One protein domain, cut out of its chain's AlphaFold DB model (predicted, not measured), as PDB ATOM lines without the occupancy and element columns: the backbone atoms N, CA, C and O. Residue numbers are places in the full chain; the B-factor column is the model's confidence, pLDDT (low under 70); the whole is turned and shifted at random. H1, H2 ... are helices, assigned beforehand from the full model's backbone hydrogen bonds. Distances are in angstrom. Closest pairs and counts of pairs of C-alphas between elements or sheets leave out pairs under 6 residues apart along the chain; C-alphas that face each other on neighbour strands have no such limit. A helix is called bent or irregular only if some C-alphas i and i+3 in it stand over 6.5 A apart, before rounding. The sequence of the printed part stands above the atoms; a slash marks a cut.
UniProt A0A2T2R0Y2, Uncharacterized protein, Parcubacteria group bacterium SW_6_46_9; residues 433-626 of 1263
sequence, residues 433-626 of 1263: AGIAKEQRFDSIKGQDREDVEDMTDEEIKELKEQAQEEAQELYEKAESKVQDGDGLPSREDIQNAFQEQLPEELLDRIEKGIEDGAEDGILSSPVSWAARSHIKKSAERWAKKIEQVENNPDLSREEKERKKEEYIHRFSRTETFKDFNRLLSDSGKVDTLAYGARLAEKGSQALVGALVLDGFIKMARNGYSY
ATOM      1  N   ALA A 433      20.699  46.369  22.078       34.06
ATOM      2  CA  ALA A 433      20.240  45.790  23.338       34.06
ATOM      3  C   ALA A 433      21.354  45.742  24.399       34.06
ATOM      4  O   ALA A 433      21.086  46.036  25.557       34.06
ATOM      5  N   GLY A 434      22.601  45.443  24.015       30.52
ATOM      6  CA  GLY A 434      23.760  45.453  24.914       30.52
ATOM      7  C   GLY A 434      24.012  46.820  25.553       30.52
ATOM      8  O   GLY A 434      24.021  46.928  26.773       30.52
ATOM      9  N   ILE A 435      24.115  47.881  24.747       34.00
ATOM     10  CA  ILE A 435      24.356  49.247  25.257       34.00
ATOM     11  C   ILE A 435      23.144  49.763  26.056       34.00
ATOM     12  O   ILE A 435      23.304  50.453  27.060       34.00
ATOM     13  N   ALA A 436      21.920  49.407  25.648       32.78
ATOM     14  CA  ALA A 436      20.710  49.736  26.404       32.78
ATOM     15  C   ALA A 436      20.569  48.928  27.708       32.78
ATOM     16  O   ALA A 436      19.896  49.393  28.624       32.78
ATOM     17  N   LYS A 437      21.183  47.741  27.804       35.72
ATOM     18  CA  LYS A 437      21.301  46.963  29.043       35.72
ATOM     19  C   LYS A 437      22.305  47.630  29.981       35.72
ATOM     20  O   LYS A 437      21.958  47.886  31.123       35.72
ATOM     21  N   GLU A 438      23.494  47.954  29.482       34.00
ATOM     22  CA  GLU A 438      24.598  48.583  30.223       34.00
ATOM     23  C   GLU A 438      24.132  49.874  30.928       34.00
ATOM     24  O   GLU A 438      24.057  49.907  32.152       34.00
ATOM     25  N   GLN A 439      23.600  50.850  30.177       34.94
ATOM     26  CA  GLN A 439      23.082  52.108  30.747       34.94
ATOM     27  C   GLN A 439      21.843  51.959  31.659       34.94
ATOM     28  O   GLN A 439      21.418  52.937  32.271       34.94
ATOM     29  N   ARG A 440      21.214  50.776  31.722       34.81
ATOM     30  CA  ARG A 440      20.109  50.481  32.653       34.81
ATOM     31  C   ARG A 440      20.590  49.740  33.892       34.81
ATOM     32  O   ARG A 440      20.064  50.000  34.964       34.81
ATOM     33  N   PHE A 441      21.592  48.871  33.765       35.31
ATOM     34  CA  PHE A 441      22.243  48.226  34.904       35.31
ATOM     35  C   PHE A 441      22.861  49.269  35.839       35.31
ATOM     36  O   PHE A 441      22.645  49.173  37.040       35.31
ATOM     37  N   ASP A 442      23.506  50.311  35.304       38.84
ATOM     38  CA  ASP A 442      24.037  51.421  36.112       38.84
ATOM     39  C   ASP A 442      22.933  52.152  36.900       38.84
ATOM     40  O   ASP A 442      23.110  52.487  38.070       38.84
ATOM     41  N   SER A 443      21.766  52.363  36.279       33.28
ATOM     42  CA  SER A 443      20.619  53.023  36.923       33.28
ATOM     43  C   SER A 443      19.941  52.144  37.977       33.28
ATOM     44  O   SER A 443      19.395  52.676  38.938       33.28
ATOM     45  N   ILE A 444      19.953  50.822  37.797       38.00
ATOM     46  CA  ILE A 444      19.322  49.869  38.718       38.00
ATOM     47  C   ILE A 444      20.270  49.513  39.875       38.00
ATOM     48  O   ILE A 444      19.806  49.408  41.002       38.00
ATOM     49  N   LYS A 445      21.596  49.446  39.650       41.00
ATOM     50  CA  LYS A 445      22.615  49.303  40.714       41.00
ATOM     51  C   LYS A 445      22.511  50.400  41.789       41.00
ATOM     52  O   LYS A 445      22.894  50.150  42.925       41.00
ATOM     53  N   GLY A 446      22.037  51.599  41.435       39.97
ATOM     54  CA  GLY A 446      21.731  52.656  42.406       39.97
ATOM     55  C   GLY A 446      20.431  52.393  43.173       39.97
ATOM     56  O   GLY A 446      20.421  52.441  44.397       39.97
ATOM     57  N   GLN A 447      19.355  52.063  42.456       37.62
ATOM     58  CA  GLN A 447      18.012  51.946  43.030       37.62
ATOM     59  C   GLN A 447      17.809  50.674  43.873       37.62
ATOM     60  O   GLN A 447      17.316  50.760  44.990       37.62
ATOM     61  N   ASP A 448      18.268  49.507  43.405       47.09
ATOM     62  CA  ASP A 448      18.236  48.256  44.187       47.09
ATOM     63  C   ASP A 448      19.190  48.290  45.400       47.09
ATOM     64  O   ASP A 448      19.179  47.370  46.215       47.09
ATOM     65  N   ARG A 449      20.029  49.330  45.521       44.81
ATOM     66  CA  ARG A 449      20.860  49.571  46.703       44.81
ATOM     67  C   ARG A 449      20.126  50.403  47.754       44.81
ATOM     68  O   ARG A 449      20.162  50.006  48.912       44.81
ATOM     69  N   GLU A 450      19.446  51.484  47.367       50.91
ATOM     70  CA  GLU A 450      18.547  52.221  48.277       50.91
ATOM     71  C   GLU A 450      17.437  51.289  48.795       50.91
ATOM     72  O   GLU A 450      17.335  51.096  50.003       50.91
ATOM     73  N   ASP A 451      16.733  50.569  47.907       53.22
ATOM     74  CA  ASP A 451      15.663  49.612  48.264       53.22
ATOM     75  C   ASP A 451      16.101  48.501  49.261       53.22
ATOM     76  O   ASP A 451      15.249  47.855  49.869       53.22
ATOM     77  N   VAL A 452      17.407  48.229  49.407       51.56
ATOM     78  CA  VAL A 452      17.961  47.205  50.322       51.56
ATOM     79  C   VAL A 452      18.641  47.813  51.553       51.56
ATOM     80  O   VAL A 452      18.659  47.170  52.601       51.56
ATOM     81  N   GLU A 453      19.186  49.029  51.461       58.50
ATOM     82  CA  GLU A 453      19.697  49.777  52.620       58.50
ATOM     83  C   GLU A 453      18.547  50.389  53.461       58.50
ATOM     84  O   GLU A 453      18.747  50.604  54.656       58.50
ATOM     85  N   ASP A 454      17.345  50.567  52.887       68.31
ATOM     86  CA  ASP A 454      16.130  51.070  53.563       68.31
ATOM     87  C   ASP A 454      15.221  49.980  54.192       68.31
ATOM     88  O   ASP A 454      14.301  50.318  54.943       68.31
ATOM     89  N   MET A 455      15.437  48.684  53.920       72.31
ATOM     90  CA  MET A 455      14.624  47.602  54.513       72.31
ATOM     91  C   MET A 455      14.840  47.476  56.029       72.31
ATOM     92  O   MET A 455      15.970  47.503  56.520       72.31
ATOM     93  N   THR A 456      13.758  47.255  56.781       82.00
ATOM     94  CA  THR A 456      13.820  47.073  58.239       82.00
ATOM     95  C   THR A 456      14.395  45.712  58.648       82.00
ATOM     96  O   THR A 456      14.289  44.720  57.921       82.00
ATOM     97  N   ASP A 457      14.964  45.634  59.859       76.31
ATOM     98  CA  ASP A 457      15.396  44.364  60.464       76.31
ATOM     99  C   ASP A 457      14.227  43.361  60.574       76.31
ATOM    100  O   ASP A 457      14.431  42.154  60.415       76.31
ATOM    101  N   GLU A 458      13.000  43.846  60.798       77.31
ATOM    102  CA  GLU A 458      11.764  43.062  60.769       77.31
ATOM    103  C   GLU A 458      11.454  42.463  59.383       77.31
ATOM    104  O   GLU A 458      11.236  41.254  59.297       77.31
ATOM    105  N   GLU A 459      11.488  43.241  58.296       72.31
ATOM    106  CA  GLU A 459      11.254  42.736  56.926       72.31
ATOM    107  C   GLU A 459      12.354  41.754  56.494       72.31
ATOM    108  O   GLU A 459      12.082  40.666  55.979       72.31
ATOM    109  N   ILE A 460      13.614  42.084  56.796       66.31
ATOM    110  CA  ILE A 460      14.769  41.204  56.577       66.31
ATOM    111  C   ILE A 460      14.639  39.898  57.382       66.31
ATOM    112  O   ILE A 460      15.172  38.862  56.971       66.31
ATOM    113  N   LYS A 461      13.956  39.919  58.532       79.62
ATOM    114  CA  LYS A 461      13.657  38.730  59.336       79.62
ATOM    115  C   LYS A 461      12.493  37.925  58.753       79.62
ATOM    116  O   LYS A 461      12.629  36.707  58.668       79.62
ATOM    117  N   GLU A 462      11.406  38.562  58.324       76.69
ATOM    118  CA  GLU A 462      10.255  37.880  57.711       76.69
ATOM    119  C   GLU A 462      10.662  37.152  56.420       76.69
ATOM    120  O   GLU A 462      10.381  35.964  56.272       76.69
ATOM    121  N   LEU A 463      11.454  37.796  55.554       68.69
ATOM    122  CA  LEU A 463      12.014  37.167  54.349       68.69
ATOM    123  C   LEU A 463      12.909  35.954  54.668       68.69
ATOM    124  O   LEU A 463      12.912  34.973  53.922       68.69
ATOM    125  N   LYS A 464      13.656  35.981  55.781       69.81
ATOM    126  CA  LYS A 464      14.467  34.835  56.237       69.81
ATOM    127  C   LYS A 464      13.610  33.707  56.804       69.81
ATOM    128  O   LYS A 464      13.933  32.547  56.568       69.81
ATOM    129  N   GLU A 465      12.547  34.028  57.538       78.00
ATOM    130  CA  GLU A 465      11.619  33.032  58.076       78.00
ATOM    131  C   GLU A 465      10.822  32.365  56.939       78.00
ATOM    132  O   GLU A 465      10.820  31.137  56.870       78.00
ATOM    133  N   GLN A 466      10.302  33.124  55.961       74.94
ATOM    134  CA  GLN A 466       9.661  32.562  54.761       74.94
ATOM    135  C   GLN A 466      10.629  31.676  53.956       74.94
ATOM    136  O   GLN A 466      10.297  30.536  53.634       74.94
ATOM    137  N   ALA A 467      11.850  32.146  53.671       69.19
ATOM    138  CA  ALA A 467      12.837  31.357  52.927       69.19
ATOM    139  C   ALA A 467      13.271  30.077  53.673       69.19
ATOM    140  O   ALA A 467      13.626  29.080  53.039       69.19
ATOM    141  N   GLN A 468      13.234  30.080  55.011       75.75
ATOM    142  CA  GLN A 468      13.478  28.887  55.820       75.75
ATOM    143  C   GLN A 468      12.291  27.910  55.774       75.75
ATOM    144  O   GLN A 468      12.522  26.703  55.686       75.75
ATOM    145  N   GLU A 469      11.046  28.396  55.796       80.88
ATOM    146  CA  GLU A 469       9.849  27.554  55.645       80.88
ATOM    147  C   GLU A 469       9.765  26.926  54.240       80.88
ATOM    148  O   GLU A 469       9.578  25.713  54.135       80.88
ATOM    149  N   GLU A 470      10.024  27.692  53.170       76.94
ATOM    150  CA  GLU A 470      10.130  27.176  51.791       76.94
ATOM    151  C   GLU A 470      11.217  26.088  51.680       76.94
ATOM    152  O   GLU A 470      10.988  25.008  51.127       76.94
ATOM    153  N   ALA A 471      12.403  26.327  52.253       79.44
ATOM    154  CA  ALA A 471      13.490  25.348  52.261       79.44
ATOM    155  C   ALA A 471      13.160  24.085  53.080       79.44
ATOM    156  O   ALA A 471      13.584  22.986  52.706       79.44
ATOM    157  N   GLN A 472      12.398  24.217  54.173       88.62
ATOM    158  CA  GLN A 472      11.951  23.081  54.977       88.62
ATOM    159  C   GLN A 472      10.881  22.258  54.248       88.62
ATOM    160  O   GLN A 472      11.006  21.033  54.216       88.62
ATOM    161  N   GLU A 473       9.884  22.880  53.605       88.81
ATOM    162  CA  GLU A 473       8.880  22.138  52.827       88.81
ATOM    163  C   GLU A 473       9.548  21.347  51.694       88.81
ATOM    164  O   GLU A 473       9.280  20.158  51.522       88.81
ATOM    165  N   LEU A 474      10.488  21.964  50.966       88.69
ATOM    166  CA  LEU A 474      11.266  21.288  49.924       88.69
ATOM    167  C   LEU A 474      12.053  20.081  50.457       88.69
ATOM    168  O   LEU A 474      12.142  19.059  49.771       88.69
ATOM    169  N   TYR A 475      12.597  20.177  51.674       91.31
ATOM    170  CA  TYR A 475      13.296  19.075  52.334       91.31
ATOM    171  C   TYR A 475      12.333  17.954  52.758       91.31
ATOM    172  O   TYR A 475      12.563  16.802  52.396       91.31
ATOM    173  N   GLU A 476      11.227  18.266  53.442       92.56
ATOM    174  CA  GLU A 476      10.210  17.279  53.851       92.56
ATOM    175  C   GLU A 476       9.583  16.576  52.628       92.56
ATOM    176  O   GLU A 476       9.375  15.359  52.612       92.56
ATOM    177  N   LYS A 477       9.355  17.323  51.542       89.75
ATOM    178  CA  LYS A 477       8.860  16.824  50.249       89.75
ATOM    179  C   LYS A 477       9.867  15.908  49.554       89.75
ATOM    180  O   LYS A 477       9.445  14.948  48.904       89.75
ATOM    181  N   ALA A 478      11.170  16.149  49.706       93.12
ATOM    182  CA  ALA A 478      12.223  15.253  49.232       93.12
ATOM    183  C   ALA A 478      12.347  13.993  50.108       93.12
ATOM    184  O   ALA A 478      12.337  12.880  49.582       93.12
ATOM    185  N   GLU A 479      12.378  14.146  51.435       93.75
ATOM    186  CA  GLU A 479      12.429  13.048  52.410       93.75
ATOM    187  C   GLU A 479      11.243  12.084  52.231       93.75
ATOM    188  O   GLU A 479      11.428  10.868  52.192       93.75
ATOM    189  N   SER A 480      10.039  12.608  51.964       92.00
ATOM    190  CA  SER A 480       8.830  11.809  51.696       92.00
ATOM    191  C   SER A 480       8.928  10.850  50.493       92.00
ATOM    192  O   SER A 480       8.105   9.935  50.367       92.00
ATOM    193  N   LYS A 481       9.918  11.038  49.605       87.50
ATOM    194  CA  LYS A 481      10.170  10.188  48.429       87.50
ATOM    195  C   LYS A 481      11.204   9.091  48.687       87.50
ATOM    196  O   LYS A 481      11.237   8.121  47.927       87.50
ATOM    197  N   VAL A 482      12.001   9.193  49.753       92.56
ATOM    198  CA  VAL A 482      13.032   8.206  50.110       92.56
ATOM    199  C   VAL A 482      12.360   6.960  50.700       92.56
ATOM    200  O   VAL A 482      12.102   6.862  51.898       92.56
ATOM    201  N   GLN A 483      12.050   5.982  49.841       67.38
ATOM    202  CA  GLN A 483      11.179   4.846  50.194       67.38
ATOM    203  C   GLN A 483      11.727   3.910  51.293       67.38
ATOM    204  O   GLN A 483      10.954   3.125  51.841       67.38
ATOM    205  N   ASP A 484      13.017   4.008  51.633       73.94
ATOM    206  CA  ASP A 484      13.694   3.158  52.624       73.94
ATOM    207  C   ASP A 484      13.833   3.787  54.033       73.94
ATOM    208  O   ASP A 484      14.378   3.152  54.933       73.94
ATOM    209  N   GLY A 485      13.307   4.998  54.267       64.00
ATOM    210  CA  GLY A 485      12.964   5.527  55.604       64.00
ATOM    211  C   GLY A 485      14.091   5.936  56.573       64.00
ATOM    212  O   GLY A 485      13.826   6.741  57.459       64.00
ATOM    213  N   ASP A 486      15.319   5.435  56.409       75.75
ATOM    214  CA  ASP A 486      16.502   5.791  57.226       75.75
ATOM    215  C   ASP A 486      17.539   6.645  56.445       75.75
ATOM    216  O   ASP A 486      18.658   6.873  56.912       75.75
ATOM    217  N   GLY A 487      17.206   7.087  55.226       86.38
ATOM    218  CA  GLY A 487      18.099   7.845  54.342       86.38
ATOM    219  C   GLY A 487      17.768   9.336  54.283       86.38
ATOM    220  O   GLY A 487      16.634   9.700  53.992       86.38
ATOM    221  N   LEU A 488      18.776  10.195  54.475       90.81
ATOM    222  CA  LEU A 488      18.668  11.623  54.148       90.81
ATOM    223  C   LEU A 488      18.393  11.787  52.637       90.81
ATOM    224  O   LEU A 488      19.029  11.080  51.847       90.81
ATOM    225  N   PRO A 489      17.508  12.710  52.212       92.25
ATOM    226  CA  PRO A 489      17.237  12.943  50.799       92.25
ATOM    227  C   PRO A 489      18.505  13.387  50.067       92.25
ATOM    228  O   PRO A 489      19.268  14.232  50.544       92.25
ATOM    229  N   SER A 490      18.746  12.811  48.891       93.75
ATOM    230  CA  SER A 490      19.907  13.169  48.083       93.75
ATOM    231  C   SER A 490      19.734  14.548  47.442       93.75
ATOM    232  O   SER A 490      18.636  15.104  47.349       93.75
ATOM    233  N   ARG A 491      20.832  15.088  46.899       90.25
ATOM    234  CA  ARG A 491      20.788  16.300  46.070       90.25
ATOM    235  C   ARG A 491      19.803  16.165  44.902       90.25
ATOM    236  O   ARG A 491      19.188  17.160  44.530       90.25
ATOM    237  N   GLU A 492      19.661  14.971  44.329       88.81
ATOM    238  CA  GLU A 492      18.738  14.722  43.217       88.81
ATOM    239  C   GLU A 492      17.280  14.695  43.702       88.81
ATOM    240  O   GLU A 492      16.426  15.288  43.051       88.81
ATOM    241  N   ASP A 493      17.003  14.141  44.888       91.12
ATOM    242  CA  ASP A 493      15.661  14.151  45.495       91.12
ATOM    243  C   ASP A 493      15.191  15.575  45.815       91.12
ATOM    244  O   ASP A 493      14.073  15.950  45.455       91.12
ATOM    245  N   ILE A 494      16.059  16.401  46.415       90.19
ATOM    246  CA  ILE A 494      15.780  17.819  46.709       90.19
ATOM    247  C   ILE A 494      15.591  18.606  45.405       90.19
ATOM    248  O   ILE A 494      14.618  19.346  45.247       90.19
ATOM    249  N   GLN A 495      16.474  18.405  44.421       87.69
ATOM    250  CA  GLN A 495      16.365  19.052  43.113       87.69
ATOM    251  C   GLN A 495      15.097  18.618  42.345       87.69
ATOM    252  O   GLN A 495      14.550  19.409  41.572       87.69
ATOM    253  N   ASN A 496      14.599  17.398  42.552       87.62
ATOM    254  CA  ASN A 496      13.350  16.913  41.963       87.62
ATOM    255  C   ASN A 496      12.110  17.382  42.743       87.62
ATOM    256  O   ASN A 496      11.100  17.697  42.120       87.62
ATOM    257  N   ALA A 497      12.174  17.506  44.074       90.12
ATOM    258  CA  ALA A 497      11.128  18.145  44.879       90.12
ATOM    259  C   ALA A 497      10.918  19.613  44.467       90.12
ATOM    260  O   ALA A 497       9.785  20.007  44.195       90.12
ATOM    261  N   PHE A 498      12.006  20.370  44.295       90.94
ATOM    262  CA  PHE A 498      11.985  21.753  43.805       90.94
ATOM    263  C   PHE A 498      11.390  21.877  42.395       90.94
ATOM    264  O   PHE A 498      10.473  22.663  42.169       90.94
ATOM    265  N   GLN A 499      11.834  21.050  41.443       88.06
ATOM    266  CA  GLN A 499      11.269  21.054  40.085       88.06
ATOM    267  C   GLN A 499       9.798  20.592  40.023       88.06
ATOM    268  O   GLN A 499       9.101  20.945  39.071       88.06
ATOM    269  N   GLU A 500       9.325  19.811  41.001       88.88
ATOM    270  CA  GLU A 500       7.907  19.455  41.151       88.88
ATOM    271  C   GLU A 500       7.056  20.566  41.769       88.88
ATOM    272  O   GLU A 500       5.885  20.662  41.416       88.88
ATOM    273  N   GLN A 501       7.622  21.387  42.657       90.62
ATOM    274  CA  GLN A 501       6.930  22.501  43.312       90.62
ATOM    275  C   GLN A 501       6.793  23.722  42.395       90.62
ATOM    276  O   GLN A 501       5.719  24.319  42.308       90.62
ATOM    277  N   LEU A 502       7.853  24.038  41.644       87.69
ATOM    278  CA  LEU A 502       7.956  25.262  40.846       87.69
ATOM    279  C   LEU A 502       6.740  25.597  39.956       87.69
ATOM    280  O   LEU A 502       6.396  26.767  39.864       87.69
ATOM    281  N   PRO A 503       6.072  24.656  39.256       87.19
ATOM    282  CA  PRO A 503       4.942  25.002  38.389       87.19
ATOM    283  C   PRO A 503       3.716  25.556  39.129       87.19
ATOM    284  O   PRO A 503       2.936  26.282  38.515       87.19
ATOM    285  N   GLU A 504       3.545  25.196  40.402       87.12
ATOM    286  CA  GLU A 504       2.482  25.682  41.291       87.12
ATOM    287  C   GLU A 504       2.967  26.946  42.014       87.12
ATOM    288  O   GLU A 504       2.330  27.989  41.946       87.12
ATOM    289  N   GLU A 505       4.186  26.906  42.549       86.56
ATOM    290  CA  GLU A 505       4.855  28.030  43.210       86.56
ATOM    291  C   GLU A 505       4.993  29.274  42.303       86.56
ATOM    292  O   GLU A 505       4.787  30.403  42.741       86.56
ATOM    293  N   LEU A 506       5.275  29.094  41.006       86.06
ATOM    294  CA  LEU A 506       5.301  30.181  40.018       86.06
ATOM    295  C   LEU A 506       3.902  30.726  39.695       86.06
ATOM    296  O   LEU A 506       3.814  31.829  39.162       86.06
ATOM    297  N   LEU A 507       2.816  29.991  39.959       87.94
ATOM    298  CA  LEU A 507       1.457  30.535  39.878       87.94
ATOM    299  C   LEU A 507       1.145  31.344  41.134       87.94
ATOM    300  O   LEU A 507       0.744  32.497  40.999       87.94
ATOM    301  N   ASP A 508       1.430  30.800  42.314       87.19
ATOM    302  CA  ASP A 508       1.188  31.468  43.595       87.19
ATOM    303  C   ASP A 508       2.001  32.771  43.708       87.19
ATOM    304  O   ASP A 508       1.438  33.817  44.023       87.19
ATOM    305  N   ARG A 509       3.287  32.772  43.314       82.94
ATOM    306  CA  ARG A 509       4.124  33.989  43.212       82.94
ATOM    307  C   ARG A 509       3.548  35.028  42.228       82.94
ATOM    308  O   ARG A 509       3.697  36.228  42.452       82.94
ATOM    309  N   ILE A 510       2.867  34.611  41.151       83.94
ATOM    310  CA  ILE A 510       2.186  35.541  40.223       83.94
ATOM    311  C   ILE A 510       0.881  36.074  40.815       83.94
ATOM    312  O   ILE A 510       0.577  37.246  40.608       83.94
ATOM    313  N   GLU A 511       0.085  35.235  41.480       84.56
ATOM    314  CA  GLU A 511      -1.215  35.630  42.031       84.56
ATOM    315  C   GLU A 511      -1.042  36.496  43.287       84.56
ATOM    316  O   GLU A 511      -1.569  37.607  43.308       84.56
ATOM    317  N   LYS A 512      -0.181  36.104  44.234       82.44
ATOM    318  CA  LYS A 512       0.239  36.953  45.364       82.44
ATOM    319  C   LYS A 512       0.858  38.269  44.873       82.44
ATOM    320  O   LYS A 512       0.444  39.342  45.290       82.44
ATOM    321  N   GLY A 513       1.730  38.219  43.860       75.31
ATOM    322  CA  GLY A 513       2.284  39.406  43.191       75.31
ATOM    323  C   GLY A 513       1.284  40.254  42.376       75.31
ATOM    324  O   GLY A 513       1.696  41.229  41.736       75.31
ATOM    325  N   ILE A 514      -0.002  39.892  42.350       65.12
ATOM    326  CA  ILE A 514      -1.122  40.709  41.854       65.12
ATOM    327  C   ILE A 514      -1.988  41.203  43.024       65.12
ATOM    328  O   ILE A 514      -2.452  42.338  42.972       65.12
ATOM    329  N   GLU A 515      -2.194  40.388  44.063       68.94
ATOM    330  CA  GLU A 515      -2.987  40.750  45.246       68.94
ATOM    331  C   GLU A 515      -2.265  41.750  46.172       68.94
ATOM    332  O   GLU A 515      -2.896  42.698  46.640       68.94
ATOM    333  N   ASP A 516      -0.941  41.635  46.338       65.50
ATOM    334  CA  ASP A 516      -0.107  42.488  47.208       65.50
ATOM    335  C   ASP A 516       0.202  43.885  46.604       65.50
ATOM    336  O   ASP A 516       1.269  44.464  46.805       65.50
ATOM    337  N   GLY A 517      -0.726  44.459  45.830       42.44
ATOM    338  CA  GLY A 517      -0.710  45.890  45.483       42.44
ATOM    339  C   GLY A 517       0.325  46.351  44.446       42.44
ATOM    340  O   GLY A 517       0.604  47.545  44.355       42.44
ATOM    341  N   ALA A 518       0.875  45.453  43.620       51.41
ATOM    342  CA  ALA A 518       1.888  45.771  42.600       51.41
ATOM    343  C   ALA A 518       1.365  46.569  41.369       51.41
ATOM    344  O   ALA A 518       1.790  46.313  40.236       51.41
ATOM    345  N   GLU A 519       0.447  47.520  41.577       46.16
ATOM    346  CA  GLU A 519      -0.108  48.423  40.555       46.16
ATOM    347  C   GLU A 519       0.722  49.711  40.371       46.16
ATOM    348  O   GLU A 519       0.782  50.228  39.258       46.16
ATOM    349  N   ASP A 520       1.425  50.191  41.405       44.59
ATOM    350  CA  ASP A 520       2.229  51.430  41.334       44.59
ATOM    351  C   ASP A 520       3.695  51.210  40.892       44.59
ATOM    352  O   ASP A 520       4.392  52.148  40.503       44.59
ATOM    353  N   GLY A 521       4.185  49.966  40.912       46.69
ATOM    354  CA  GLY A 521       5.556  49.628  40.513       46.69
ATOM    355  C   GLY A 521       5.773  49.545  38.993       46.69
ATOM    356  O   GLY A 521       4.832  49.500  38.203       46.69
ATOM    357  N   ILE A 522       7.039  49.389  38.572       41.91
ATOM    358  CA  ILE A 522       7.475  49.195  37.160       41.91
ATOM    359  C   ILE A 522       6.698  48.066  36.438       41.91
ATOM    360  O   ILE A 522       6.592  48.047  35.208       41.91
ATOM    361  N   LEU A 523       6.120  47.137  37.204       47.31
ATOM    362  CA  LEU A 523       5.344  45.992  36.736       47.31
ATOM    363  C   LEU A 523       3.947  46.343  36.177       47.31
ATOM    364  O   LEU A 523       3.350  45.489  35.513       47.31
ATOM    365  N   SER A 524       3.478  47.585  36.320       53.72
ATOM    366  CA  SER A 524       2.247  48.109  35.699       53.72
ATOM    367  C   SER A 524       2.353  48.378  34.191       53.72
ATOM    368  O   SER A 524       1.341  48.549  33.507       53.72
ATOM    369  N   SER A 525       3.569  48.376  33.630       65.62
ATOM    370  CA  SER A 525       3.787  48.578  32.195       65.62
ATOM    371  C   SER A 525       3.036  47.540  31.335       65.62
ATOM    372  O   SER A 525       3.024  46.350  31.665       65.62
ATOM    373  N   PRO A 526       2.506  47.908  30.148       61.50
ATOM    374  CA  PRO A 526       1.946  46.937  29.202       61.50
ATOM    375  C   PRO A 526       2.913  45.800  28.823       61.50
ATOM    376  O   PRO A 526       2.475  44.700  28.485       61.50
ATOM    377  N   VAL A 527       4.231  46.035  28.910       62.81
ATOM    378  CA  VAL A 527       5.269  45.022  28.643       62.81
ATOM    379  C   VAL A 527       5.351  43.990  29.771       62.81
ATOM    380  O   VAL A 527       5.388  42.790  29.497       62.81
ATOM    381  N   SER A 528       5.340  44.424  31.032       72.69
ATOM    382  CA  SER A 528       5.343  43.536  32.200       72.69
ATOM    383  C   SER A 528       3.994  42.845  32.392       72.69
ATOM    384  O   SER A 528       3.982  41.668  32.738       72.69
ATOM    385  N   TRP A 529       2.871  43.492  32.059       78.94
ATOM    386  CA  TRP A 529       1.569  42.822  31.958       78.94
ATOM    387  C   TRP A 529       1.594  41.695  30.915       78.94
ATOM    388  O   TRP A 529       1.179  40.570  31.200       78.94
ATOM    389  N   ALA A 530       2.142  41.951  29.721       75.00
ATOM    390  CA  ALA A 530       2.272  40.933  28.680       75.00
ATOM    391  C   ALA A 530       3.211  39.787  29.101       75.00
ATOM    392  O   ALA A 530       2.898  38.621  28.847       75.00
ATOM    393  N   ALA A 531       4.316  40.099  29.792       76.81
ATOM    394  CA  ALA A 531       5.219  39.106  30.368       76.81
ATOM    395  C   ALA A 531       4.519  38.261  31.446       76.81
ATOM    396  O   ALA A 531       4.416  37.049  31.270       76.81
ATOM    397  N   ARG A 532       3.938  38.880  32.488       82.50
ATOM    398  CA  ARG A 532       3.135  38.220  33.540       82.50
ATOM    399  C   ARG A 532       2.056  37.316  32.937       82.50
ATOM    400  O   ARG A 532       1.960  36.144  33.290       82.50
ATOM    401  N   SER A 533       1.306  37.811  31.948       84.19
ATOM    402  CA  SER A 533       0.272  37.036  31.250       84.19
ATOM    403  C   SER A 533       0.843  35.836  30.481       84.19
ATOM    404  O   SER A 533       0.211  34.780  30.438       84.19
ATOM    405  N   HIS A 534       2.030  35.962  29.880       83.25
ATOM    406  CA  HIS A 534       2.707  34.865  29.184       83.25
ATOM    407  C   HIS A 534       3.289  33.821  30.151       83.25
ATOM    408  O   HIS A 534       3.169  32.622  29.884       83.25
ATOM    409  N   ILE A 535       3.876  34.252  31.275       86.62
ATOM    410  CA  ILE A 535       4.392  33.355  32.319       86.62
ATOM    411  C   ILE A 535       3.225  32.571  32.930       86.62
ATOM    412  O   ILE A 535       3.240  31.342  32.882       86.62
ATOM    413  N   LYS A 536       2.156  33.255  33.369       90.25
ATOM    414  CA  LYS A 536       0.958  32.621  33.942       90.25
ATOM    415  C   LYS A 536       0.352  31.580  33.002       90.25
ATOM    416  O   LYS A 536       0.258  30.411  33.359       90.25
ATOM    417  N   LYS A 537       0.075  31.952  31.745       90.62
ATOM    418  CA  LYS A 537      -0.438  31.027  30.712       90.62
ATOM    419  C   LYS A 537       0.510  29.873  30.381       90.62
ATOM    420  O   LYS A 537       0.089  28.926  29.718       90.62
ATOM    421  N   SER A 538       1.782  29.946  30.766       87.94
ATOM    422  CA  SER A 538       2.744  28.857  30.601       87.94
ATOM    423  C   SER A 538       2.759  27.938  31.822       87.94
ATOM    424  O   SER A 538       2.635  26.730  31.642       87.94
ATOM    425  N   ALA A 539       2.799  28.495  33.035       89.38
ATOM    426  CA  ALA A 539       2.707  27.739  34.281       89.38
ATOM    427  C   ALA A 539       1.355  27.005  34.405       89.38
ATOM    428  O   ALA A 539       1.343  25.792  34.607       89.38
ATOM    429  N   GLU A 540       0.233  27.660  34.075       90.38
ATOM    430  CA  GLU A 540      -1.099  27.037  33.932       90.38
ATOM    431  C   GLU A 540      -1.066  25.807  33.002       90.38
ATOM    432  O   GLU A 540      -1.702  24.786  33.267       90.38
ATOM    433  N   ARG A 541      -0.318  25.879  31.890       91.56
ATOM    434  CA  ARG A 541      -0.172  24.773  30.922       91.56
ATOM    435  C   ARG A 541       0.770  23.669  31.401       91.56
ATOM    436  O   ARG A 541       0.718  22.578  30.831       91.56
ATOM    437  N   TRP A 542       1.636  23.940  32.372       89.94
ATOM    438  CA  TRP A 542       2.526  22.957  32.988       89.94
ATOM    439  C   TRP A 542       1.810  22.232  34.126       89.94
ATOM    440  O   TRP A 542       1.665  21.013  34.038       89.94
ATOM    441  N   ALA A 543       1.239  22.972  35.082       89.88
ATOM    442  CA  ALA A 543       0.394  22.439  36.152       89.88
ATOM    443  C   ALA A 543      -0.727  21.550  35.584       89.88
ATOM    444  O   ALA A 543      -0.808  20.365  35.897       89.88
ATOM    445  N   LYS A 544      -1.491  22.044  34.598       93.88
ATOM    446  CA  LYS A 544      -2.559  21.272  33.936       93.88
ATOM    447  C   LYS A 544      -2.077  20.028  33.176       93.88
ATOM    448  O   LYS A 544      -2.870  19.125  32.924       93.88
ATOM    449  N   LYS A 545      -0.802  19.951  32.775       94.50
ATOM    450  CA  LYS A 545      -0.223  18.736  32.165       94.50
ATOM    451  C   LYS A 545       0.221  17.722  33.213       94.50
ATOM    452  O   LYS A 545       0.040  16.529  32.989       94.50
ATOM    453  N   ILE A 546       0.756  18.190  34.338       93.75
ATOM    454  CA  ILE A 546       1.079  17.360  35.502       93.75
ATOM    455  C   ILE A 546      -0.219  16.766  36.069       93.75
ATOM    456  O   ILE A 546      -0.354  15.544  36.116       93.75
ATOM    457  N   GLU A 547      -1.230  17.604  36.318       93.31
ATOM    458  CA  GLU A 547      -2.587  17.203  36.714       93.31
ATOM    459  C   GLU A 547      -3.179  16.159  35.745       93.31
ATOM    460  O   GLU A 547      -3.717  15.137  36.172       93.31
ATOM    461  N   GLN A 548      -3.049  16.360  34.426       96.19
ATOM    462  CA  GLN A 548      -3.532  15.407  33.416       96.19
ATOM    463  C   GLN A 548      -2.811  14.053  33.429       96.19
ATOM    464  O   GLN A 548      -3.391  13.073  32.963       96.19
ATOM    465  N   VAL A 549      -1.579  13.971  33.935       96.44
ATOM    466  CA  VAL A 549      -0.882  12.696  34.155       96.44
ATOM    467  C   VAL A 549      -1.347  12.061  35.463       96.44
ATOM    468  O   VAL A 549      -1.733  10.890  35.471       96.44
ATOM    469  N   GLU A 550      -1.377  12.828  36.552       95.50
ATOM    470  CA  GLU A 550      -1.748  12.342  37.883       95.50
ATOM    471  C   GLU A 550      -3.208  11.868  37.959       95.50
ATOM    472  O   GLU A 550      -3.480  10.791  38.495       95.50
ATOM    473  N   ASN A 551      -4.144  12.588  37.337       96.62
ATOM    474  CA  ASN A 551      -5.568  12.238  37.309       96.62
ATOM    475  C   ASN A 551      -5.956  11.234  36.205       96.62
ATOM    476  O   ASN A 551      -7.116  10.825  36.131       96.62
ATOM    477  N   ASN A 552      -5.021  10.779  35.363       97.31
ATOM    478  CA  ASN A 552      -5.325   9.803  34.310       97.31
ATOM    479  C   ASN A 552      -5.674   8.417  34.907       97.31
ATOM    480  O   ASN A 552      -4.842   7.849  35.615       97.31
ATOM    481  N   PRO A 553      -6.855   7.825  34.654       97.31
ATOM    482  CA  PRO A 553      -7.204   6.510  35.198       97.31
ATOM    483  C   PRO A 553      -6.526   5.336  34.471       97.31
ATOM    484  O   PRO A 553      -6.455   4.248  35.037       97.31
ATOM    485  N   ASP A 554      -6.026   5.546  33.249       97.88
ATOM    486  CA  ASP A 554      -5.463   4.501  32.383       97.88
ATOM    487  C   ASP A 554      -3.955   4.275  32.608       97.88
ATOM    488  O   ASP A 554      -3.374   3.359  32.027       97.88
ATOM    489  N   LEU A 555      -3.306   5.100  33.441       96.94
ATOM    490  CA  LEU A 555      -1.889   4.975  33.799       96.94
ATOM    491  C   LEU A 555      -1.723   4.293  35.160       96.94
ATOM    492  O   LEU A 555      -2.352   4.689  36.147       96.94
ATOM    493  N   SER A 556      -0.817   3.318  35.238       96.56
ATOM    494  CA  SER A 556      -0.361   2.781  36.525       96.56
ATOM    495  C   SER A 556       0.418   3.837  37.328       96.56
ATOM    496  O   SER A 556       0.900   4.820  36.769       96.56
ATOM    497  N   ARG A 557       0.550   3.654  38.651       94.94
ATOM    498  CA  ARG A 557       1.247   4.613  39.534       94.94
ATOM    499  C   ARG A 557       2.673   4.920  39.045       94.94
ATOM    500  O   ARG A 557       3.009   6.082  38.858       94.94
ATOM    501  N   GLU A 558       3.435   3.875  38.745       93.75
ATOM    502  CA  GLU A 558       4.800   3.942  38.206       93.75
ATOM    503  C   GLU A 558       4.856   4.695  36.860       93.75
ATOM    504  O   GLU A 558       5.756   5.495  36.609       93.75
ATOM    505  N   GLU A 559       3.851   4.523  35.993       95.81
ATOM    506  CA  GLU A 559       3.758   5.271  34.735       95.81
ATOM    507  C   GLU A 559       3.350   6.735  34.908       95.81
ATOM    508  O   GLU A 559       3.696   7.545  34.046       95.81
ATOM    509  N   LYS A 560       2.622   7.078  35.979       96.12
ATOM    510  CA  LYS A 560       2.318   8.470  36.339       96.12
ATOM    511  C   LYS A 560       3.558   9.170  36.853       96.12
ATOM    512  O   LYS A 560       3.899  10.217  36.320       96.12
ATOM    513  N   GLU A 561       4.243   8.563  37.817       92.31
ATOM    514  CA  GLU A 561       5.486   9.079  38.400       92.31
ATOM    515  C   GLU A 561       6.529   9.294  37.288       92.31
ATOM    516  O   GLU A 561       6.954  10.427  37.064       92.31
ATOM    517  N   ARG A 562       6.784   8.279  36.446       95.12
ATOM    518  CA  ARG A 562       7.681   8.399  35.281       95.12
ATOM    519  C   ARG A 562       7.252   9.468  34.267       95.12
ATOM    520  O   ARG A 562       8.105  10.140  33.699       95.12
ATOM    521  N   LYS A 563       5.954   9.630  33.970       96.00
ATOM    522  CA  LYS A 563       5.494  10.666  33.016       96.00
ATOM    523  C   LYS A 563       5.509  12.071  33.613       96.00
ATOM    524  O   LYS A 563       5.755  13.020  32.873       96.00
ATOM    525  N   LYS A 564       5.256  12.211  34.918       95.31
ATOM    526  CA  LYS A 564       5.403  13.468  35.658       95.31
ATOM    527  C   LYS A 564       6.862  13.912  35.599       95.31
ATOM    528  O   LYS A 564       7.135  15.009  35.119       95.31
ATOM    529  N   GLU A 565       7.780  13.016  35.952       91.50
ATOM    530  CA  GLU A 565       9.226  13.215  35.833       91.50
ATOM    531  C   GLU A 565       9.642  13.560  34.392       91.50
ATOM    532  O   GLU A 565      10.315  14.565  34.176       91.50
ATOM    533  N   GLU A 566       9.177  12.813  33.379       94.38
ATOM    534  CA  GLU A 566       9.493  13.093  31.969       94.38
ATOM    535  C   GLU A 566       9.027  14.492  31.528       94.38
ATOM    536  O   GLU A 566       9.766  15.197  30.836       94.38
ATOM    537  N   TYR A 567       7.827  14.928  31.933       92.62
ATOM    538  CA  TYR A 567       7.348  16.281  31.647       92.62
ATOM    539  C   TYR A 567       8.171  17.345  32.370       92.62
ATOM    540  O   TYR A 567       8.580  18.319  31.740       92.62
ATOM    541  N   ILE A 568       8.444  17.159  33.658       88.31
ATOM    542  CA  ILE A 568       9.172  18.123  34.486       88.31
ATOM    543  C   ILE A 568      10.608  18.287  33.989       88.31
ATOM    544  O   ILE A 568      11.024  19.402  33.693       88.31
ATOM    545  N   HIS A 569      11.317  17.184  33.758       87.44
ATOM    546  CA  HIS A 569      12.654  17.169  33.165       87.44
ATOM    547  C   HIS A 569      12.677  17.752  31.736       87.44
ATOM    548  O   HIS A 569      13.668  18.356  31.319       87.44
ATOM    549  N   ARG A 570      11.579  17.632  30.974       90.19
ATOM    550  CA  ARG A 570      11.422  18.307  29.674       90.19
ATOM    551  C   ARG A 570      11.211  19.820  29.828       90.19
ATOM    552  O   ARG A 570      11.688  20.564  28.974       90.19
ATOM    553  N   PHE A 571      10.535  20.287  30.881       86.25
ATOM    554  CA  PHE A 571      10.298  21.714  31.134       86.25
ATOM    555  C   PHE A 571      11.500  22.419  31.780       86.25
ATOM    556  O   PHE A 571      11.900  23.472  31.285       86.25
ATOM    557  N   SER A 572      12.146  21.825  32.786       81.62
ATOM    558  CA  SER A 572      13.313  22.402  33.478       81.62
ATOM    559  C   SER A 572      14.569  22.509  32.603       81.62
ATOM    560  O   SER A 572      15.446  23.343  32.845       81.62
ATOM    561  N   ARG A 573      14.635  21.714  31.525       83.12
ATOM    562  CA  ARG A 573      15.611  21.867  30.434       83.12
ATOM    563  C   ARG A 573      15.377  23.099  29.554       83.12
ATOM    564  O   ARG A 573      16.304  23.494  28.852       83.12
ATOM    565  N   THR A 574      14.187  23.703  29.552       85.31
ATOM    566  CA  THR A 574      13.934  24.913  28.755       85.31
ATOM    567  C   THR A 574      14.500  26.146  29.453       85.31
ATOM    568  O   THR A 574      14.246  26.371  30.634       85.31
ATOM    569  N   GLU A 575      15.240  26.982  28.718       80.62
ATOM    570  CA  GLU A 575      15.732  28.263  29.246       80.62
ATOM    571  C   GLU A 575      14.577  29.134  29.745       80.62
ATOM    572  O   GLU A 575      14.674  29.715  30.816       80.62
ATOM    573  N   THR A 576      13.442  29.114  29.040       79.25
ATOM    574  CA  THR A 576      12.197  29.799  29.411       79.25
ATOM    575  C   THR A 576      11.735  29.504  30.844       79.25
ATOM    576  O   THR A 576      11.248  30.405  31.513       79.25
ATOM    577  N   PHE A 577      11.889  28.272  31.342       81.38
ATOM    578  CA  PHE A 577      11.522  27.905  32.719       81.38
ATOM    579  C   PHE A 577      12.477  28.534  33.749       81.38
ATOM    580  O   PHE A 577      12.045  29.012  34.793       81.38
ATOM    581  N   LYS A 578      13.774  28.604  33.422       81.94
ATOM    582  CA  LYS A 578      14.801  29.248  34.259       81.94
ATOM    583  C   LYS A 578      14.701  30.773  34.229       81.94
ATOM    584  O   LYS A 578      14.858  31.400  35.269       81.94
ATOM    585  N   ASP A 579      14.402  31.344  33.060       83.44
ATOM    586  CA  ASP A 579      14.017  32.748  32.905       83.44
ATOM    587  C   ASP A 579      12.818  33.036  33.824       83.44
ATOM    588  O   ASP A 579      12.904  33.921  34.660       83.44
ATOM    589  N   PHE A 580      11.731  32.257  33.748       86.19
ATOM    590  CA  PHE A 580      10.530  32.483  34.566       86.19
ATOM    591  C   PHE A 580      10.788  32.411  36.072       86.19
ATOM    592  O   PHE A 580      10.241  33.231  36.802       86.19
ATOM    593  N   ASN A 581      11.650  31.502  36.532       81.94
ATOM    594  CA  ASN A 581      12.022  31.456  37.945       81.94
ATOM    595  C   ASN A 581      12.811  32.694  38.392       81.94
ATOM    596  O   ASN A 581      12.606  33.179  39.494       81.94
ATOM    597  N   ARG A 582      13.679  33.241  37.531       76.88
ATOM    598  CA  ARG A 582      14.398  34.499  37.804       76.88
ATOM    599  C   ARG A 582      13.504  35.734  37.708       76.88
ATOM    600  O   ARG A 582      13.744  36.716  38.390       76.88
ATOM    601  N   LEU A 583      12.469  35.687  36.870       77.88
ATOM    602  CA  LEU A 583      11.460  36.744  36.748       77.88
ATOM    603  C   LEU A 583      10.544  36.855  37.973       77.88
ATOM    604  O   LEU A 583       9.888  37.881  38.132       77.88
ATOM    605  N   LEU A 584      10.460  35.792  38.776       76.12
ATOM    606  CA  LEU A 584       9.543  35.653  39.912       76.12
ATOM    607  C   LEU A 584      10.260  35.334  41.236       76.12
ATOM    608  O   LEU A 584       9.603  35.080  42.242       76.12
ATOM    609  N   SER A 585      11.593  35.381  41.252       78.06
ATOM    610  CA  SER A 585      12.357  35.656  42.469       78.06
ATOM    611  C   SER A 585      12.331  37.156  42.756       78.06
ATOM    612  O   SER A 585      12.203  37.962  41.836       78.06
ATOM    613  N   ASP A 586      12.526  37.549  44.008       54.53
ATOM    614  CA  ASP A 586      12.365  38.943  44.456       54.53
ATOM    615  C   ASP A 586      13.437  39.884  43.862       54.53
ATOM    616  O   ASP A 586      13.200  41.063  43.608       54.53
ATOM    617  N   SER A 587      14.584  39.317  43.474       46.34
ATOM    618  CA  SER A 587      15.629  39.946  42.647       46.34
ATOM    619  C   SER A 587      15.254  40.138  41.159       46.34
ATOM    620  O   SER A 587      16.046  40.647  40.363       46.34
ATOM    621  N   GLY A 588      14.050  39.734  40.747       44.97
ATOM    622  CA  GLY A 588      13.626  39.597  39.350       44.97
ATOM    623  C   GLY A 588      13.336  40.892  38.587       44.97
ATOM    624  O   GLY A 588      13.009  40.830  37.395       44.97
ATOM    625  N   LYS A 589      13.477  42.073  39.212       52.34
ATOM    626  CA  LYS A 589      13.299  43.385  38.552       52.34
ATOM    627  C   LYS A 589      14.191  43.509  37.305       52.34
ATOM    628  O   LYS A 589      13.712  43.828  36.212       52.34
ATOM    629  N   VAL A 590      15.477  43.181  37.457       42.31
ATOM    630  CA  VAL A 590      16.498  43.237  36.395       42.31
ATOM    631  C   VAL A 590      16.171  42.275  35.251       42.31
ATOM    632  O   VAL A 590      16.151  42.673  34.079       42.31
ATOM    633  N   ASP A 591      15.871  41.014  35.572       44.19
ATOM    634  CA  ASP A 591      15.563  40.005  34.557       44.19
ATOM    635  C   ASP A 591      14.210  40.267  33.873       44.19
ATOM    636  O   ASP A 591      14.062  39.954  32.692       44.19
ATOM    637  N   THR A 592      13.258  40.951  34.524       49.09
ATOM    638  CA  THR A 592      11.991  41.378  33.893       49.09
ATOM    639  C   THR A 592      12.223  42.348  32.746       49.09
ATOM    640  O   THR A 592      11.619  42.212  31.676       49.09
ATOM    641  N   LEU A 593      13.170  43.271  32.904       45.72
ATOM    642  CA  LEU A 593      13.581  44.165  31.827       45.72
ATOM    643  C   LEU A 593      14.399  43.429  30.751       45.72
ATOM    644  O   LEU A 593      14.262  43.750  29.568       45.72
ATOM    645  N   ALA A 594      15.183  42.405  31.110       44.03
ATOM    646  CA  ALA A 594      15.913  41.572  30.149       44.03
ATOM    647  C   ALA A 594      14.988  40.660  29.315       44.03
ATOM    648  O   ALA A 594      15.159  40.541  28.099       44.03
ATOM    649  N   TYR A 595      13.966  40.057  29.926       52.69
ATOM    650  CA  TYR A 595      12.949  39.256  29.243       52.69
ATOM    651  C   TYR A 595      12.013  40.133  28.402       52.69
ATOM    652  O   TYR A 595      11.730  39.804  27.248       52.69
ATOM    653  N   GLY A 596      11.617  41.301  28.921       46.62
ATOM    654  CA  GLY A 596      10.930  42.338  28.151       46.62
ATOM    655  C   GLY A 596      11.741  42.778  26.927       46.62
ATOM    656  O   GLY A 596      11.191  42.879  25.832       46.62
ATOM    657  N   ALA A 597      13.063  42.935  27.065       46.91
ATOM    658  CA  ALA A 597      13.961  43.207  25.945       46.91
ATOM    659  C   ALA A 597      14.046  42.032  24.951       46.91
ATOM    660  O   ALA A 597      13.965  42.275  23.751       46.91
ATOM    661  N   ARG A 598      14.111  40.769  25.403       52.44
ATOM    662  CA  ARG A 598      14.045  39.573  24.525       52.44
ATOM    663  C   ARG A 598      12.715  39.474  23.762       52.44
ATOM    664  O   ARG A 598      12.695  39.031  22.611       52.44
ATOM    665  N   LEU A 599      11.596  39.874  24.371       48.53
ATOM    666  CA  LEU A 599      10.292  39.951  23.701       48.53
ATOM    667  C   LEU A 599      10.235  41.113  22.699       48.53
ATOM    668  O   LEU A 599       9.779  40.915  21.574       48.53
ATOM    669  N   ALA A 600      10.745  42.292  23.062       45.38
ATOM    670  CA  ALA A 600      10.845  43.445  22.167       45.38
ATOM    671  C   ALA A 600      11.816  43.197  20.997       45.38
ATOM    672  O   ALA A 600      11.564  43.648  19.881       45.38
ATOM    673  N   GLU A 601      12.886  42.429  21.205       49.12
ATOM    674  CA  GLU A 601      13.788  41.960  20.153       49.12
ATOM    675  C   GLU A 601      13.038  41.052  19.170       49.12
ATOM    676  O   GLU A 601      13.007  41.336  17.976       49.12
ATOM    677  N   LYS A 602      12.339  40.014  19.649       54.66
ATOM    678  CA  LYS A 602      11.534  39.129  18.784       54.66
ATOM    679  C   LYS A 602      10.402  39.881  18.067       54.66
ATOM    680  O   LYS A 602      10.130  39.615  16.898       54.66
ATOM    681  N   GLY A 603       9.773  40.849  18.737       42.94
ATOM    682  CA  GLY A 603       8.747  41.721  18.161       42.94
ATOM    683  C   GLY A 603       9.294  42.660  17.081       42.94
ATOM    684  O   GLY A 603       8.707  42.770  16.006       42.94
ATOM    685  N   SER A 604      10.448  43.289  17.316       39.09
ATOM    686  CA  SER A 604      11.102  44.172  16.340       39.09
ATOM    687  C   SER A 604      11.717  43.401  15.169       39.09
ATOM    688  O   SER A 604      11.599  43.856  14.035       39.09
ATOM    689  N   GLN A 605      12.260  42.199  15.385       45.06
ATOM    690  CA  GLN A 605      12.648  41.279  14.307       45.06
ATOM    691  C   GLN A 605      11.445  40.925  13.414       45.06
ATOM    692  O   GLN A 605      11.557  40.969  12.187       45.06
ATOM    693  N   ALA A 606      10.277  40.641  14.002       43.00
ATOM    694  CA  ALA A 606       9.049  40.384  13.247       43.00
ATOM    695  C   ALA A 606       8.543  41.631  12.491       43.00
ATOM    696  O   ALA A 606       8.151  41.518  11.328       43.00
ATOM    697  N   LEU A 607       8.600  42.816  13.109       39.59
ATOM    698  CA  LEU A 607       8.229  44.093  12.487       39.59
ATOM    699  C   LEU A 607       9.149  44.441  11.305       39.59
ATOM    700  O   LEU A 607       8.667  44.767  10.224       39.59
ATOM    701  N   VAL A 608      10.468  44.322  11.480       43.47
ATOM    702  CA  VAL A 608      11.459  44.540  10.413       43.47
ATOM    703  C   VAL A 608      11.275  43.516   9.293       43.47
ATOM    704  O   VAL A 608      11.300  43.892   8.124       43.47
ATOM    705  N   GLY A 609      11.001  42.248   9.620       42.34
ATOM    706  CA  GLY A 609      10.646  41.227   8.631       42.34
ATOM    707  C   GLY A 609       9.399  41.591   7.814       42.34
ATOM    708  O   GLY A 609       9.404  41.441   6.593       42.34
ATOM    709  N   ALA A 610       8.360  42.132   8.459       42.69
ATOM    710  CA  ALA A 610       7.151  42.605   7.786       42.69
ATOM    711  C   ALA A 610       7.410  43.836   6.895       42.69
ATOM    712  O   ALA A 610       6.941  43.869   5.761       42.69
ATOM    713  N   LEU A 611       8.201  44.809   7.361       45.50
ATOM    714  CA  LEU A 611       8.574  46.006   6.593       45.50
ATOM    715  C   LEU A 611       9.459  45.672   5.380       45.50
ATOM    716  O   LEU A 611       9.260  46.219   4.297       45.50
ATOM    717  N   VAL A 612      10.400  44.735   5.525       49.22
ATOM    718  CA  VAL A 612      11.207  44.219   4.405       49.22
ATOM    719  C   VAL A 612      10.321  43.483   3.396       49.22
ATOM    720  O   VAL A 612      10.466  43.694   2.190       49.22
ATOM    721  N   LEU A 613       9.373  42.663   3.862       45.34
ATOM    722  CA  LEU A 613       8.429  41.949   2.999       45.34
ATOM    723  C   LEU A 613       7.498  42.909   2.238       45.34
ATOM    724  O   LEU A 613       7.325  42.747   1.032       45.34
ATOM    725  N   ASP A 614       6.955  43.934   2.895       48.56
ATOM    726  CA  ASP A 614       6.179  45.006   2.256       48.56
ATOM    727  C   ASP A 614       7.018  45.786   1.227       48.56
ATOM    728  O   ASP A 614       6.556  46.033   0.111       48.56
ATOM    729  N   GLY A 615       8.286  46.077   1.537       50.22
ATOM    730  CA  GLY A 615       9.244  46.647   0.587       50.22
ATOM    731  C   GLY A 615       9.415  45.790  -0.673       50.22
ATOM    732  O   GLY A 615       9.286  46.301  -1.790       50.22
ATOM    733  N   PHE A 616       9.617  44.476  -0.518       48.47
ATOM    734  CA  PHE A 616       9.672  43.533  -1.643       48.47
ATOM    735  C   PHE A 616       8.346  43.454  -2.416       48.47
ATOM    736  O   PHE A 616       8.364  43.450  -3.648       48.47
ATOM    737  N   ILE A 617       7.198  43.442  -1.732       52.81
ATOM    738  CA  ILE A 617       5.867  43.421  -2.362       52.81
ATOM    739  C   ILE A 617       5.637  44.696  -3.184       52.81
ATOM    740  O   ILE A 617       5.201  44.610  -4.333       52.81
ATOM    741  N   LYS A 618       5.972  45.875  -2.649       52.84
ATOM    742  CA  LYS A 618       5.882  47.163  -3.356       52.84
ATOM    743  C   LYS A 618       6.832  47.214  -4.554       52.84
ATOM    744  O   LYS A 618       6.414  47.618  -5.639       52.84
ATOM    745  N   MET A 619       8.068  46.734  -4.404       49.06
ATOM    746  CA  MET A 619       9.041  46.649  -5.499       49.06
ATOM    747  C   MET A 619       8.553  45.723  -6.626       49.06
ATOM    748  O   MET A 619       8.546  46.122  -7.791       49.06
ATOM    749  N   ALA A 620       8.065  44.527  -6.283       52.31
ATOM    750  CA  ALA A 620       7.502  43.575  -7.239       52.31
ATOM    751  C   ALA A 620       6.256  44.136  -7.944       52.31
ATOM    752  O   ALA A 620       6.144  44.043  -9.165       52.31
ATOM    753  N   ARG A 621       5.341  44.780  -7.204       54.44
ATOM    754  CA  ARG A 621       4.116  45.399  -7.739       54.44
ATOM    755  C   ARG A 621       4.418  46.537  -8.715       54.44
ATOM    756  O   ARG A 621       3.770  46.627  -9.759       54.44
ATOM    757  N   ASN A 622       5.424  47.360  -8.424       58.44
ATOM    758  CA  ASN A 622       5.860  48.440  -9.308       58.44
ATOM    759  C   ASN A 622       6.564  47.898 -10.566       58.44
ATOM    760  O   ASN A 622       6.244  48.333 -11.672       58.44
ATOM    761  N   GLY A 623       7.442  46.896 -10.432       52.38
ATOM    762  CA  GLY A 623       8.088  46.245 -11.581       52.38
ATOM    763  C   GLY A 623       7.091  45.538 -12.510       52.38
ATOM    764  O   GLY A 623       7.132  45.714 -13.726       52.38
ATOM    765  N   TYR A 624       6.124  44.811 -11.941       45.81
ATOM    766  CA  TYR A 624       5.061  44.139 -12.697       45.81
ATOM    767  C   TYR A 624       4.129  45.131 -13.418       45.81
ATOM    768  O   TYR A 624       3.602  44.821 -14.485       45.81
ATOM    769  N   SER A 625       3.956  46.338 -12.866       43.97
ATOM    770  CA  SER A 625       3.176  47.410 -13.502       43.97
ATOM    771  C   SER A 625       3.870  47.976 -14.746       43.97
ATOM    772  O   SER A 625       3.189  48.302 -15.713       43.97
ATOM    773  N   TYR A 626       5.207  48.037 -14.753       43.88
ATOM    774  CA  TYR A 626       5.987  48.417 -15.936       43.88
ATOM    775  C   TYR A 626       5.935  47.337 -17.027       43.88
ATOM    776  O   TYR A 626       5.643  47.640 -18.180       43.88
TER     777      TYR A 626
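Overview. This is residues 433 to 626 of the 1263 residues of an uncharacterized protein of Parcubacteria group bacterium SW_6_46_9 (UniProt A0A2T2R0Y2). A long helix, H7, makes an arm whose residues 602 to 626 stick out from a loose helical body, in which H3b, H4 and H5 fold back on one another as successive hairpins beside short H6. H1 and H2 make an open corner at the body's border, H1 reaching the start of H7 and H2 reaching H3a. The printed part has 194 residues and seven named helices, H1 to H7 in order, with no named strand: all helix. It is loose, radius of gyration of the C-alphas 22.5 A, and flat, spanning 84 by 54 by 28 A.

Along the chain. H7, residues 589 to 626, is 55.2 A long and ends at C-alpha 626 (5.987, 48.417, -15.936). H1, residues 433 to 453, begins at C-alpha 433 (20.240, 45.790, 23.338) and has a kink of 32 degrees near residue 443. H2 is residues 457 to 479, 32.5 A; H4 526 to 550, 35.9 A; H5 557 to 572; H6 575 to 583. H3, residues 491 to 515, was assigned as one helix by its hydrogen bonds but is bent, C-alphas 500 and 503 being 6.9 A apart; its arms are H3a, 491 to 500, and H3b, 503 to 515, at 52 degrees.

Arrangement. H7 touches H6, closest C-alphas Thr 592 and Leu 583, 5.5 A. It touches H4 about perpendicular at 76 degrees, Gly 596 to Val 527, 6.3 A between closest C-alphas. It touches H1, closest C-alphas Ala 597 and Ala 433, 7.3 A. H4 forms helical hairpins with H3b, closest C-alphas Ala 539 and Pro 503, 5.4 A, and with H5, Val 549 and Lys 560, 5.7 A. H2 touches H3a with residues 474 to 479 alone, closest C-alphas Ala 478 and Ile 494, 5.1 A. H1 and H2 are apart. Every O i to N i+4 pair is within hydrogen-bond range in H2, H3a, H5, H6 and H7; H1 has 11 of 17, H3b 7 of 9, H4 19 of 21.

Size, cuts and confidence. The farthest C-alphas, Asp 486 and Tyr 626, are 85.3 A apart. The printed part has no cut; the link from H2 to H3 is long. Mean pLDDT of the printed part is 70.5, with residues 433 to 454 and 586 to 626 among those under 70.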